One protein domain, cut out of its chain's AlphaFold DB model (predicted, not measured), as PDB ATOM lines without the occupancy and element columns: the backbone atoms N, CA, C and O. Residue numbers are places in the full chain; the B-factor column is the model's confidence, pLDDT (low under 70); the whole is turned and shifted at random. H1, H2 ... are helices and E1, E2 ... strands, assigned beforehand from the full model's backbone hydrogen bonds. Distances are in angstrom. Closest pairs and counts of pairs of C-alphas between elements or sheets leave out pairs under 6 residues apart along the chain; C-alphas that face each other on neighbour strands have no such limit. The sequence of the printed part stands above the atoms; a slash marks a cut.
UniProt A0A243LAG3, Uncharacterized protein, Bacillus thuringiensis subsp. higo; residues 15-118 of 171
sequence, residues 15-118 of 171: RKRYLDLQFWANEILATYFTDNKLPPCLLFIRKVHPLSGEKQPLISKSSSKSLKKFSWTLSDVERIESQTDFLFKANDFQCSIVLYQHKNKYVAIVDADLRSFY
ATOM      1  N   ARG A  15     124.889  77.419 104.668       75.75
ATOM      2  CA  ARG A  15     124.978  78.285 103.491       75.75
ATOM      3  C   ARG A  15     125.419  77.508 102.258       75.75
ATOM      4  O   ARG A  15     124.823  77.709 101.199       75.75
ATOM      5  N   LYS A  16     126.410  76.624 102.399       77.62
ATOM      6  CA  LYS A  16     126.820  75.701 101.336       77.62
ATOM      7  C   LYS A  16     125.635  74.850 100.890       77.62
ATOM      8  O   LYS A  16     125.307  74.858  99.710       77.62
ATOM      9  N   ARG A  17     124.905  74.242 101.833       77.06
ATOM     10  CA  ARG A  17     123.760  73.393 101.485       77.06
ATOM     11  C   ARG A  17     122.675  74.135 100.711       77.06
ATOM     12  O   ARG A  17     122.123  73.589  99.762       77.06
ATOM     13  N   TYR A  18     122.370  75.374 101.098       77.44
ATOM     14  CA  TYR A  18     121.425  76.195 100.342       77.44
ATOM     15  C   TYR A  18     121.869  76.391  98.890       77.44
ATOM     16  O   TYR A  18     121.043  76.306  97.987       77.44
ATOM     17  N   LEU A  19     123.155  76.679  98.671       78.12
ATOM     18  CA  LEU A  19     123.692  76.884  97.329       78.12
ATOM     19  C   LEU A  19     123.664  75.589  96.523       78.12
ATOM     20  O   LEU A  19     123.208  75.621  95.388       78.12
ATOM     21  N   ASP A  20     124.061  74.466  97.116       79.31
ATOM     22  CA  ASP A  20     124.039  73.161  96.450       79.31
ATOM     23  C   ASP A  20     122.603  72.784  96.028       79.31
ATOM     24  O   ASP A  20     122.372  72.416  94.878       79.31
ATOM     25  N   LEU A  21     121.609  72.985  96.905       79.69
ATOM     26  CA  LEU A  21     120.189  72.790  96.574       79.69
ATOM     27  C   LEU A  21     119.698  73.759  95.492       79.69
ATOM     28  O   LEU A  21     118.889  73.386  94.647       79.69
ATOM     29  N   GLN A  22     120.171  75.005  95.518       81.44
ATOM     30  CA  GLN A  22     119.844  75.991  94.495       81.44
ATOM     31  C   GLN A  22     120.433  75.607  93.131       81.44
ATOM     32  O   GLN A  22     119.747  75.762  92.123       81.44
ATOM     33  N   PHE A  23     121.674  75.116  93.085       81.62
ATOM     34  CA  PHE A  23     122.310  74.643  91.855       81.62
ATOM     35  C   PHE A  23     121.577  73.433  91.290       81.62
ATOM     36  O   PHE A  23     121.121  73.502  90.154       81.62
ATOM     37  N   TRP A  24     121.359  72.403  92.109       84.44
ATOM     38  CA  TRP A  24     120.596  71.213  91.726       84.44
ATOM     39  C   TRP A  24     119.213  71.564  91.163       84.44
ATOM     40  O   TRP A  24     118.833  71.120  90.080       84.44
ATOM     41  N   ALA A  25     118.469  72.431  91.858       84.38
ATOM     42  CA  ALA A  25     117.158  72.871  91.400       84.38
ATOM     43  C   ALA A  25     117.240  73.592  90.050       84.38
ATOM     44  O   ALA A  25     116.440  73.323  89.157       84.38
ATOM     45  N   ASN A  26     118.210  74.493  89.891       82.88
ATOM     46  CA  ASN A  26     118.401  75.224  88.644       82.88
ATOM     47  C   ASN A  26     118.802  74.309  87.486       82.88
ATOM     48  O   ASN A  26     118.363  74.570  86.375       82.88
ATOM     49  N   GLU A  27     119.592  73.261  87.714       85.50
ATOM     50  CA  GLU A  27     119.948  72.291  86.671       85.50
ATOM     51  C   GLU A  27     118.711  71.539  86.171       85.50
ATOM     52  O   GLU A  27     118.450  71.516  84.970       85.50
ATOM     53  N   ILE A  28     117.887  71.024  87.089       84.12
ATOM     54  CA  ILE A  28     116.628  70.344  86.745       84.12
ATOM     55  C   ILE A  28     115.687  71.285  85.983       84.12
ATOM     56  O   ILE A  28     115.091  70.918  84.967       84.12
ATOM     57  N   LEU A  29     115.545  72.515  86.478       84.31
ATOM     58  CA  LEU A  29     114.679  73.514  85.866       84.31
ATOM     59  C   LEU A  29     115.228  73.987  84.517       84.31
ATOM     60  O   LEU A  29     114.440  74.234  83.612       84.31
ATOM     61  N   ALA A  30     116.545  74.097  84.340       84.25
ATOM     62  CA  ALA A  30     117.148  74.547  83.089       84.25
ATOM     63  C   ALA A  30     116.788  73.611  81.936       84.25
ATOM     64  O   ALA A  30     116.400  74.101  80.876       84.25
ATOM     65  N   THR A  31     116.833  72.294  82.152       78.44
ATOM     66  CA  THR A  31     116.397  71.310  81.151       78.44
ATOM     67  C   THR A  31     114.928  71.531  80.791       78.44
ATOM     68  O   THR A  31     114.607  71.812  79.638       78.44
ATOM     69  N   TYR A  32     114.040  71.552  81.790       79.44
ATOM     70  CA  TYR A  32     112.601  71.705  81.558       79.44
ATOM     71  C   TYR A  32     112.234  73.036  80.879       79.44
ATOM     72  O   TYR A  32     111.394  73.074  79.984       79.44
ATOM     73  N   PHE A  33     112.856  74.146  81.282       81.69
ATOM     74  CA  PHE A  33     112.533  75.477  80.761       81.69
ATOM     75  C   PHE A  33     113.101  75.688  79.364       81.69
ATOM     76  O   PHE A  33     112.466  76.371  78.561       81.69
ATOM     77  N   THR A  34     114.258  75.095  79.065       80.81
ATOM     78  CA  THR A  34     114.850  75.150  77.725       80.81
ATOM     79  C   THR A  34     113.989  74.373  76.737       80.81
ATOM     80  O   THR A  34     113.595  74.928  75.711       80.81
ATOM     81  N   ASP A  35     113.608  73.144  77.091       81.62
ATOM     82  CA  ASP A  35     112.794  72.279  76.233       81.62
ATOM     83  C   ASP A  35     111.407  72.882  75.959       81.62
ATOM     84  O   ASP A  35     110.886  72.794  74.847       81.62
ATOM     85  N   ASN A  36     110.832  73.572  76.951       76.50
ATOM     86  CA  ASN A  36     109.489  74.154  76.875       76.50
ATOM     87  C   ASN A  36     109.464  75.670  76.583       76.50
ATOM     88  O   ASN A  36     108.389  76.269  76.566       76.50
ATOM     89  N   LYS A  37     110.621  76.311  76.347       81.31
ATOM     90  CA  LYS A  37     110.766  77.765  76.089       81.31
ATOM     91  C   LYS A  37     110.057  78.651  77.126       81.31
ATOM     92  O   LYS A  37     109.383  79.625  76.782       81.31
ATOM     93  N   LEU A  38     110.199  78.309  78.403       76.50
ATOM     94  CA  LEU A  38     109.500  78.984  79.496       76.50
ATOM     95  C   LEU A  38     110.298  80.186  80.044       76.50
ATOM     96  O   LEU A  38     111.529  80.144  80.095       76.50
ATOM     97  N   PRO A  39     109.626  81.268  80.488       75.69
ATOM     98  CA  PRO A  39     110.272  82.391  81.168       75.69
ATOM     99  C   PRO A  39     110.802  81.974  82.551       75.69
ATOM    100  O   PRO A  39     110.263  81.037  83.119       75.69
ATOM    101  N   PRO A  40     111.780  82.681  83.150       72.31
ATOM    102  CA  PRO A  40     112.399  82.296  84.423       72.31
ATOM    103  C   PRO A  40     111.397  82.061  85.563       72.31
ATOM    104  O   PRO A  40     110.416  82.797  85.703       72.31
ATOM    105  N   CYS A  41     111.678  81.081  86.425       80.12
ATOM    106  CA  CYS A  41     110.860  80.794  87.603       80.12
ATOM    107  C   CYS A  41     111.404  81.418  88.892       80.12
ATOM    108  O   CYS A  41     112.581  81.757  89.022       80.12
ATOM    109  N   LEU A  42     110.510  81.555  89.870       80.69
ATOM    110  CA  LEU A  42     110.862  81.864  91.251       80.69
ATOM    111  C   LEU A  42     111.180  80.563  91.989       80.69
ATOM    112  O   LEU A  42     110.347  79.663  92.000       80.69
ATOM    113  N   LEU A  43     112.348  80.483  92.626       80.19
ATOM    114  CA  LEU A  43     112.774  79.315  93.396       80.19
ATOM    115  C   LEU A  43     112.611  79.554  94.900       80.19
ATOM    116  O   LEU A  43     113.123  80.538  95.440       80.19
ATOM    117  N   PHE A  44     111.963  78.613  95.577       79.19
ATOM    118  CA  PHE A  44     111.786  78.584  97.024       79.19
ATOM    119  C   PHE A  44     112.387  77.306  97.588       79.19
ATOM    120  O   PHE A  44     112.165  76.237  97.039       79.19
ATOM    121  N   ILE A  45     113.125  77.407  98.693       81.25
ATOM    122  CA  ILE A  45     113.726  76.252  99.369       81.25
ATOM    123  C   ILE A  45     113.207  76.215 100.808       81.25
ATOM    124  O   ILE A  45     113.371  77.182 101.560       81.25
ATOM    125  N   ARG A  46     112.574  75.103 101.186       81.94
ATOM    126  CA  ARG A  46     112.055  74.829 102.526       81.94
ATOM    127  C   ARG A  46     112.850  73.698 103.172       81.94
ATOM    128  O   ARG A  46     113.167  72.690 102.543       81.94
ATOM    129  N   LYS A  47     113.138  73.880 104.454       79.75
ATOM    130  CA  LYS A  47     113.519  72.821 105.382       79.75
ATOM    131  C   LYS A  47     112.266  72.046 105.747       79.75
ATOM    132  O   LYS A  47     111.288  72.673 106.145       79.75
ATOM    133  N   VAL A  48     112.301  70.725 105.675       80.12
ATOM    134  CA  VAL A  48     111.189  69.876 106.107       80.12
ATOM    135  C   VAL A  48     111.680  68.916 107.175       80.12
ATOM    136  O   VAL A  48     112.650  68.190 106.968       80.12
ATOM    137  N   HIS A  49     111.032  68.914 108.336       77.50
ATOM    138  CA  HIS A  49     111.335  67.937 109.369       77.50
ATOM    139  C   HIS A  49     110.794  66.558 108.946       77.50
ATOM    140  O   HIS A  49     109.594  66.428 108.701       77.50
ATOM    141  N   PRO A  50     111.628  65.505 108.901       67.62
ATOM    142  CA  PRO A  50     111.257  64.222 108.295       67.62
ATOM    143  C   PRO A  50     110.127  63.485 109.020       67.62
ATOM    144  O   PRO A  50     109.405  62.717 108.399       67.62
ATOM    145  N   LEU A  51     109.993  63.698 110.334       72.75
ATOM    146  CA  LEU A  51     109.002  63.002 111.166       72.75
ATOM    147  C   LEU A  51     107.701  63.789 111.381       72.75
ATOM    148  O   LEU A  51     106.632  63.194 111.380       72.75
ATOM    149  N   SER A  52     107.773  65.109 111.579       74.75
ATOM    150  CA  SER A  52     106.596  65.951 111.829       74.75
ATOM    151  C   SER A  52     106.011  66.552 110.552       74.75
ATOM    152  O   SER A  52     104.901  67.072 110.587       74.75
ATOM    153  N   GLY A  53     106.752  66.536 109.437       73.19
ATOM    154  CA  GLY A  53     106.376  67.240 108.211       73.19
ATOM    155  C   GLY A  53     106.418  68.765 108.342       73.19
ATOM    156  O   GLY A  53     106.020  69.463 107.411       73.19
ATOM    157  N   GLU A  54     106.899  69.293 109.475       77.75
ATOM    158  CA  GLU A  54     106.972  70.729 109.723       77.75
ATOM    159  C   GLU A  54     107.897  71.392 108.699       77.75
ATOM    160  O   GLU A  54     109.046  70.973 108.517       77.75
ATOM    161  N   LYS A  55     107.388  72.427 108.025       77.81
ATOM    162  CA  LYS A  55     108.103  73.145 106.969       77.81
ATOM    163  C   LYS A  55     108.580  74.498 107.485       77.81
ATOM    164  O   LYS A  55     107.802  75.261 108.044       77.81
ATOM    165  N   GLN A  56     109.844  74.830 107.244       71.31
ATOM    166  CA  GLN A  56     110.434  76.123 107.594       71.31
ATOM    167  C   GLN A  56     111.173  76.714 106.383       71.31
ATOM    168  O   GLN A  56     111.868  75.983 105.679       71.31
ATOM    169  N   PRO A  57     111.065  78.022 106.094       67.94
ATOM    170  CA  PRO A  57     111.816  78.631 104.998       67.94
ATOM    171  C   PRO A  57     113.320  78.582 105.297       67.94
ATOM    172  O   PRO A  57     113.751  78.969 106.382       67.94
ATOM    173  N   LEU A  58     114.134  78.128 104.335       61.66
ATOM    174  CA  LEU A  58     115.555  77.883 104.603       61.66
ATOM    175  C   LEU A  58     116.368  79.163 104.832       61.66
ATOM    176  O   LEU A  58     117.361  79.158 105.555       61.66
ATOM    177  N   ILE A  59     115.964  80.268 104.208       55.97
ATOM    178  CA  ILE A  59     116.638  81.557 104.348       55.97
ATOM    179  C   ILE A  59     115.590  82.652 104.541       55.97
ATOM    180  O   ILE A  59     114.985  83.127 103.586       55.97
ATOM    181  N   SER A  60     115.440  83.126 105.781       39.22
ATOM    182  CA  SER A  60     114.693  84.355 106.100       39.22
ATOM    183  C   SER A  60     115.499  85.641 105.840       39.22
ATOM    184  O   SER A  60     115.010  86.747 106.060       39.22
ATOM    185  N   LYS A  61     116.749  85.534 105.363       36.41
ATOM    186  CA  LYS A  61     117.663  86.673 105.168       36.41
ATOM    187  C   LYS A  61     118.468  86.562 103.872       36.41
ATOM    188  O   LYS A  61     119.691  86.470 103.899       36.41
ATOM    189  N   SER A  62     117.809  86.607 102.716       33.75
ATOM    190  CA  SER A  62     118.538  86.940 101.488       33.75
ATOM    191  C   SER A  62     118.884  88.433 101.509       33.75
ATOM    192  O   SER A  62     118.006  89.289 101.633       33.75
ATOM    193  N   SER A  63     120.173  88.758 101.420       32.22
ATOM    194  CA  SER A  63     120.676  90.119 101.201       32.22
ATOM    195  C   SER A  63     120.541  90.567  99.741       32.22
ATOM    196  O   SER A  63     120.804  91.734  99.442       32.22
ATOM    197  N   SER A  64     120.089  89.695  98.828       33.91
ATOM    198  CA  SER A  64     119.768  90.125  97.471       33.91
ATOM    199  C   SER A  64     118.490  90.969  97.509       33.91
ATOM    200  O   SER A  64     117.426  90.551  97.980       33.91
ATOM    201  N   LYS A  65     118.579  92.198  96.988       35.62
ATOM    202  CA  LYS A  65     117.416  93.080  96.805       35.62
ATOM    203  C   LYS A  65     116.307  92.421  95.965       35.62
ATOM    204  O   LYS A  65     115.163  92.856  96.054       35.62
ATOM    205  N   SER A  66     116.617  91.382  95.180       36.19
ATOM    206  CA  SER A  66     115.638  90.639  94.376       36.19
ATOM    207  C   SER A  66     114.755  89.693  95.199       36.19
ATOM    208  O   SER A  66     113.567  89.606  94.915       36.19
ATOM    209  N   LEU A  67     115.278  89.055  96.253       37.84
ATOM    210  CA  LEU A  67     114.501  88.146  97.113       37.84
ATOM    211  C   LEU A  67     113.823  88.872  98.288       37.84
ATOM    212  O   LEU A  67     112.724  88.494  98.688       37.84
ATOM    213  N   LYS A  68     114.399  89.982  98.783       39.88
ATOM    214  CA  LYS A  68     113.709  90.881  99.736       39.88
ATOM    215  C   LYS A  68     112.446  91.525  99.165       39.88
ATOM    216  O   LYS A  68     111.573  91.909  99.933       39.88
ATOM    217  N   LYS A  69     112.342  91.650  97.839       40.19
ATOM    218  CA  LYS A  69     111.211  92.310  97.169       40.19
ATOM    219  C   LYS A  69     109.899  91.529  97.242       40.19
ATOM    220  O   LYS A  69     108.879  92.041  96.801       40.19
ATOM    221  N   PHE A  70     109.945  90.305  97.750       42.84
ATOM    222  CA  PHE A  70     108.864  89.356  97.574       42.84
ATOM    223  C   PHE A  70     108.296  88.802  98.885       42.84
ATOM    224  O   PHE A  70     107.180  88.311  98.839       42.84
ATOM    225  N   SER A  71     108.997  88.940 100.024       50.62
ATOM    226  CA  SER A  71     108.460  88.743 101.392       50.62
ATOM    227  C   SER A  71     107.428  87.609 101.543       50.62
ATOM    228  O   SER A  71     106.402  87.804 102.188       50.62
ATOM    229  N   TRP A  72     107.668  86.452 100.916       58.44
ATOM    230  CA  TRP A  72     106.711  85.343 100.929       58.44
ATOM    231  C   TRP A  72     106.742  84.658 102.292       58.44
ATOM    232  O   TRP A  72     107.812  84.365 102.833       58.44
ATOM    233  N   THR A  73     105.560  84.398 102.831       67.19
ATOM    234  CA  THR A  73     105.336  83.620 104.052       67.19
ATOM    235  C   THR A  73     105.106  82.145 103.715       67.19
ATOM    236  O   THR A  73     104.828  81.804 102.564       67.19
ATOM    237  N   LEU A  74     105.186  81.250 104.709       69.19
ATOM    238  CA  LEU A  74     104.781  79.846 104.527       69.19
ATOM    239  C   LEU A  74     103.345  79.745 103.999       69.19
ATOM    240  O   LEU A  74     103.092  78.981 103.074       69.19
ATOM    241  N   SER A  75     102.452  80.603 104.496       73.81
ATOM    242  CA  SER A  75     101.064  80.691 104.043       73.81
ATOM    243  C   SER A  75     100.941  81.051 102.562       73.81
ATOM    244  O   SER A  75     100.047  80.558 101.879       73.81
ATOM    245  N   ASP A  76     101.841  81.879 102.022       74.06
ATOM    246  CA  ASP A  76     101.821  82.162 100.589       74.06
ATOM    247  C   ASP A  76     102.245  80.947  99.753       74.06
ATOM    248  O   ASP A  76     101.710  80.742  98.662       74.06
ATOM    249  N   VAL A  77     103.181  80.138 100.260       77.38
ATOM    250  CA  VAL A  77     103.618  78.893  99.613       77.38
ATOM    251  C   VAL A  77     102.503  77.846  99.662       77.38
ATOM    252  O   VAL A  77     102.179  77.266  98.632       77.38
ATOM    253  N   GLU A  78     101.851  77.668 100.810       81.88
ATOM    254  CA  GLU A  78     100.691  76.774 100.970       81.88
ATOM    255  C   GLU A  78      99.525  77.181 100.060       81.88
ATOM    256  O   GLU A  78      98.841  76.340  99.471       81.88
ATOM    257  N   ARG A  79      99.314  78.490  99.884       80.56
ATOM    258  CA  ARG A  79      98.333  79.008  98.928       80.56
ATOM    259  C   ARG A  79      98.692  78.637  97.489       80.56
ATOM    260  O   ARG A  79      97.798  78.304  96.722       80.56
ATOM    261  N   ILE A  80      99.967  78.695  97.106       82.50
ATOM    262  CA  ILE A  80     100.397  78.235  95.778       82.50
ATOM    263  C   ILE A  80     100.116  76.736  95.650       82.50
ATOM    264  O   ILE A  80      99.410  76.343  94.728       82.50
ATOM    265  N   GLU A  81     100.556  75.922  96.610       83.44
ATOM    266  CA  GLU A  81     100.352  74.464  96.590       83.44
ATOM    267  C   GLU A  81      98.868  74.062  96.487       83.44
ATOM    268  O   GLU A  81      98.555  73.068  95.839       83.44
ATOM    269  N   SER A  82      97.955  74.832  97.089       82.69
ATOM    270  CA  SER A  82      96.511  74.544  97.099       82.69
ATOM    271  C   SER A  82      95.717  75.134  95.928       82.69
ATOM    272  O   SER A  82      94.622  74.653  95.647       82.69
ATOM    273  N   GLN A  83      96.219  76.178  95.261       78.44
ATOM    274  CA  GLN A  83      95.458  76.943  94.259       78.44
ATOM    275  C   GLN A  83      96.020  76.855  92.839       78.44
ATOM    276  O   GLN A  83      95.519  77.556  91.959       78.44
ATOM    277  N   THR A  84      97.085  76.088  92.605       77.56
ATOM    278  CA  THR A  84      97.766  76.085  91.303       77.56
ATOM    279  C   THR A  84      97.980  74.707  90.723       77.56
ATOM    280  O   THR A  84      98.177  73.731  91.444       77.56
ATOM    281  N   ASP A  85      97.982  74.671  89.394       77.94
ATOM    282  CA  ASP A  85      98.221  73.457  88.641       77.94
ATOM    283  C   ASP A  85      99.688  73.042  88.747       77.94
ATOM    284  O   ASP A  85     100.629  73.824  88.554       77.94
ATOM    285  N   PHE A  86      99.847  71.767  89.075       84.00
ATOM    286  CA  PHE A  86     101.110  71.061  89.086       84.00
ATOM    287  C   PHE A  86     101.613  70.861  87.652       84.00
ATOM    288  O   PHE A  86     100.893  70.324  86.812       84.00
ATOM    289  N   LEU A  87     102.867  71.240  87.391       83.88
ATOM    290  CA  LEU A  87     103.496  71.045  86.081       83.88
ATOM    291  C   LEU A  87     104.493  69.891  86.079       83.88
ATOM    292  O   LEU A  87     104.529  69.089  85.148       83.88
ATOM    293  N   PHE A  88     105.356  69.849  87.093       83.88
ATOM    294  CA  PHE A  88     106.509  68.958  87.099       83.88
ATOM    295  C   PHE A  88     107.016  68.695  88.518       83.88
ATOM    296  O   PHE A  88     107.047  69.602  89.350       83.88
ATOM    297  N   LYS A  89     107.435  67.451  88.788       88.81
ATOM    298  CA  LYS A  89     108.073  67.034  90.043       88.81
ATOM    299  C   LYS A  89     109.320  66.227  89.733       88.81
ATOM    300  O   LYS A  89     109.249  65.276  88.959       88.81
ATOM    301  N   ALA A  90     110.411  66.542  90.416       85.00
ATOM    302  CA  ALA A  90     111.571  65.668  90.510       85.00
ATOM    303  C   ALA A  90     111.891  65.389  91.975       85.00
ATOM    304  O   ALA A  90     111.698  66.236  92.848       85.00
ATOM    305  N   ASN A  91     112.370  64.179  92.236       85.69
ATOM    306  CA  ASN A  91     112.800  63.750  93.556       85.69
ATOM    307  C   ASN A  91     114.265  63.341  93.487       85.69
ATOM    308  O   ASN A  91     114.709  62.775  92.492       85.69
ATOM    309  N   ASP A  92     114.966  63.587  94.577       79.88
ATOM    310  CA  ASP A  92     116.274  63.037  94.890       79.88
ATOM    311  C   ASP A  92     116.178  62.343  96.261       79.88
ATOM    312  O   ASP A  92     115.140  62.406  96.928       79.88
ATOM    313  N   PHE A  93     117.247  61.689  96.713       71.25
ATOM    314  CA  PHE A  93     117.289  60.894  97.944       71.25
ATOM    315  C   PHE A  93     116.743  61.631  99.179       71.25
ATOM    316  O   PHE A  93     116.199  61.024 100.099       71.25
ATOM    317  N   GLN A  94     116.901  62.954  99.208       77.94
ATOM    318  CA  GLN A  94     116.746  63.765 100.411       77.94
ATOM    319  C   GLN A  94     116.167  65.164 100.146       77.94
ATOM    320  O   GLN A  94     116.147  66.034 101.028       77.94
ATOM    321  N   CYS A  95     115.705  65.388  98.920       84.31
ATOM    322  CA  CYS A  95     115.009  66.595  98.517       84.31
ATOM    323  C   CYS A  95     114.051  66.308  97.364       84.31
ATOM    324  O   CYS A  95     114.215  65.356  96.610       84.31
ATOM    325  N   SER A  96     113.043  67.152  97.216       88.75
ATOM    326  CA  SER A  96     112.141  67.129  96.072       88.75
ATOM    327  C   SER A  96     111.928  68.542  95.572       88.75
ATOM    328  O   SER A  96     112.005  69.490  96.349       88.75
ATOM    329  N   ILE A  97     111.677  68.678  94.279       89.06
ATOM    330  CA  ILE A  97     111.324  69.936  93.643       89.06
ATOM    331  C   ILE A  97     109.988  69.771  92.944       89.06
ATOM    332  O   ILE A  97     109.756  68.780  92.251       89.06
ATOM    333  N   VAL A  98     109.111  70.750  93.129       90.19
ATOM    334  CA  VAL A  98     107.807  70.806  92.479       90.19
ATOM    335  C   VAL A  98     107.644  72.159  91.807       90.19
ATOM    336  O   VAL A  98     107.862  73.199  92.428       90.19
ATOM    337  N   LEU A  99     107.276  72.140  90.531       89.06
ATOM    338  CA  LEU A  99     107.021  73.316  89.720       89.06
ATOM    339  C   LEU A  99     105.517  73.549  89.569       89.06
ATOM    340  O   LEU A  99     104.772  72.653  89.167       89.06
ATOM    341  N   TYR A 100     105.111  74.785  89.828       89.06
ATOM    342  CA  TYR A 100     103.737  75.263  89.780       89.06
ATOM    343  C   TYR A 100     103.596  76.444  88.825       89.06
ATOM    344  O   TYR A 100     104.529  77.239  88.657       89.06
ATOM    345  N   GLN A 101     102.395  76.615  88.273       86.06
ATOM    346  CA  GLN A 101     102.011  77.817  87.540       86.06
ATOM    347  C   GLN A 101     101.072  78.693  88.380       86.06
ATOM    348  O   GLN A 101      99.916  78.353  88.601       86.06
ATOM    349  N   HIS A 102     101.534  79.868  88.813       80.44
ATOM    350  CA  HIS A 102     100.731  80.822  89.581       80.44
ATOM    351  C   HIS A 102     100.575  82.152  88.841       80.44
ATOM    352  O   HIS A 102     101.550  82.886  88.680       80.44
ATOM    353  N   LYS A 103      99.345  82.509  88.438       75.81
ATOM    354  CA  LYS A 103      99.002  83.819  87.835       75.81
ATOM    355  C   LYS A 103      99.995  84.249  86.738       75.81
ATOM    356  O   LYS A 103     100.563  85.340  86.796       75.81
ATOM    357  N   ASN A 104     100.224  83.361  85.767       76.00
ATOM    358  CA  ASN A 104     101.164  83.519  84.642       76.00
ATOM    359  C   ASN A 104     102.657  83.563  85.012       76.00
ATOM    360  O   ASN A 104     103.483  83.992  84.207       76.00
ATOM    361  N   LYS A 105     103.023  83.116  86.214       81.00
ATOM    362  CA  LYS A 105     104.414  82.941  86.641       81.00
ATOM    363  C   LYS A 105     104.678  81.491  87.005       81.00
ATOM    364  O   LYS A 105     103.766  80.777  87.411       81.00
ATOM    365  N   TYR A 106     105.940  81.097  86.917       84.19
ATOM    366  CA  TYR A 106     106.392  79.778  87.330       84.19
ATOM    367  C   TYR A 106     107.046  79.855  88.703       84.19
ATOM    368  O   TYR A 106     107.868  80.741  88.963       84.19
ATOM    369  N   VAL A 107     106.667  78.934  89.582       85.62
ATOM    370  CA  VAL A 107     107.166  78.856  90.952       85.62
ATOM    371  C   VAL A 107     107.662  77.444  91.219       85.62
ATOM    372  O   VAL A 107     106.889  76.497  91.151       85.62
ATOM    373  N   ALA A 108     108.944  77.309  91.534       86.75
ATOM    374  CA  ALA A 108     109.558  76.065  91.950       86.75
ATOM    375  C   ALA A 108     109.718  76.049  93.472       86.75
ATOM    376  O   ALA A 108     110.300  76.968  94.051       86.75
ATOM    377  N   ILE A 109     109.214  75.004  94.116       88.12
ATOM    378  CA  ILE A 109     109.334  74.781  95.553       88.12
ATOM    379  C   ILE A 109     110.192  73.539  95.762       88.12
ATOM    380  O   ILE A 109     109.857  72.460  95.285       88.12
ATOM    381  N   VAL A 110     111.301  73.711  96.474       86.69
ATOM    382  CA  VAL A 110     112.225  72.659  96.876       86.69
ATOM    383  C   VAL A 110     111.990  72.343  98.341       86.69
ATOM    384  O   VAL A 110     112.227  73.186  99.204       86.69
ATOM    385  N   ASP A 111     111.578  71.117  98.617       86.50
ATOM    386  CA  ASP A 111     111.475  70.577  99.965       86.50
ATOM    387  C   ASP A 111     112.689  69.699 100.224       86.50
ATOM    388  O   ASP A 111     112.844  68.647  99.606       86.50
ATOM    389  N   ALA A 112     113.561  70.137 101.126       83.12
ATOM    390  CA  ALA A 112     114.739  69.392 101.539       83.12
ATOM    391  C   ALA A 112     114.592  68.941 102.993       83.12
ATOM    392  O   ALA A 112     114.248  69.737 103.873       83.12
ATOM    393  N   ASP A 113     114.867  67.664 103.245       80.25
ATOM    394  CA  ASP A 113     114.838  67.089 104.589       80.25
ATOM    395  C   ASP A 113     115.861  67.796 105.495       80.25
ATOM    396  O   ASP A 113     116.975  68.120 105.086       80.25
ATOM    397  N   LEU A 114     115.477  68.046 106.746       66.44
ATOM    398  CA  LEU A 114     116.320  68.603 107.797       66.44
ATOM    399  C   LEU A 114     117.671  67.875 107.929       66.44
ATOM    400  O   LEU A 114     118.688  68.514 108.195       66.44
ATOM    401  N   ARG A 115     117.678  66.556 107.718       65.31
ATOM    402  CA  ARG A 115     118.865  65.688 107.756       65.31
ATOM    403  C   ARG A 115     119.814  65.946 106.593       65.31
ATOM    404  O   ARG A 115     121.022  65.845 106.766       65.31
ATOM    405  N   SER A 116     119.286  66.394 105.458       60.72
ATOM    406  CA  SER A 116     120.067  66.834 104.300       60.72
ATOM    407  C   SER A 116     120.886  68.096 104.587       60.72
ATOM    408  O   SER A 116     121.694  68.495 103.758       60.72
ATOM    409  N   PHE A 117     120.665  68.761 105.728       59.03
ATOM    410  CA  PHE A 117     121.440  69.925 106.171       59.03
ATOM    411  C   PHE A 117     122.601  69.575 107.097       59.03
ATOM    412  O   PHE A 117     123.336  70.481 107.486       59.03
ATOM    413  N   TYR A 118     122.784  68.300 107.443       58.34
ATOM    414  CA  TYR A 118     123.968  67.860 108.165       58.34
ATOM    415  C   TYR A 118     125.101  67.619 107.161       58.34
ATOM    416  O   TYR A 118     125.261  66.520 106.642       58.34
TER     417      TYR A 118
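Overview. This is residues 15 to 118 of the 171 residues of an uncharacterized protein of Bacillus thuringiensis subsp. higo (UniProt A0A243LAG3). A strongly twisted five-stranded sheet makes the core, with the long helix H1 laid slantwise over one face and the shorter H3 on the opposite face, where the sheet curls round H3. Beyond the sheet, H2 lies in a loosely placed stretch whose residues 61 to 66 stick out, and the short H4 follows the end of E5. The printed part has 104 residues, with four named helices and five named strands in the order H1 E1 E2 H2 H3 E3 E4 E5 H4; the sheet runs E2 E1 E5 E4 E3 and is mixed, and the class is mixed, helices and strands. The whole is compact, with a radius of gyration of the C-alphas of 13.3 A and spans of 36 by 28 by 28 A.

Along the chain. In the sheet, E1 is residues 42 to 48, E2 55 to 57, E3 85 to 92, E4 95 to 102 and E5 105 to 113. E5 is 26.1 A long, E4 22.0 A, E3 21.8 A, E1 19.1 A and E2 6.9 A. H1, residues 15 to 36, is 31.1 A long, from C-alpha 15 at (124.978, 78.285, 103.491) to C-alpha 36 at (109.489, 74.154, 76.875), with a kink of 25 degrees near residue 29. H2 is residues 65 to 68, 5.2 A, and H3 residues 74 to 83, 14.2 A. H4, residues 114 to 117, is 5.5 A long and ends with C-alpha 117 at (121.440, 69.925, 106.171).

Arrangement. E1 and E5 are parallel at 22 degrees, with N 110 and O 44 2.7 A apart, within hydrogen-bond range. E3, E4 and E5 form a meander, each strand the antiparallel neighbour of the one before; N 98 and O 109 are 2.9 A apart, N 97 and O 90 2.8 A. E1 and E2 are an antiparallel hairpin, with N 47 and O 56 2.7 A apart. H1 is on the sheet at a height of 9.4 A, slantwise to the strands, at 50 degrees to E4 on the local plane; its closest C-alphas to E4 are Ala 25 and Ile 97, 6.9 A. H3 is on the opposite face, making three layers, helices on both faces of the sheet; the closest C-alphas of H3 and E4 are Ile 80 and His 102, 6.7 A. H4 is on the sheet, and is close to but not clearly touching H1, Arg 17 to Phe 117 at 6.3 A between C-alphas. H2 is not on the sheet and is apart from H1 and H3. In H1 and H3 every O i to N i+4 pair is within hydrogen-bond range; H2 and H4 are too short for one.

Size, cuts and confidence. The farthest C-alphas, Lys 37 and Leu 51, are 38.1 A apart. The printed part has no cut and no long link. Mean pLDDT of the printed part is 73.9; residue 50, residues 57 to 74 and residues 114 to 118 are under 70, and H2 averages 37.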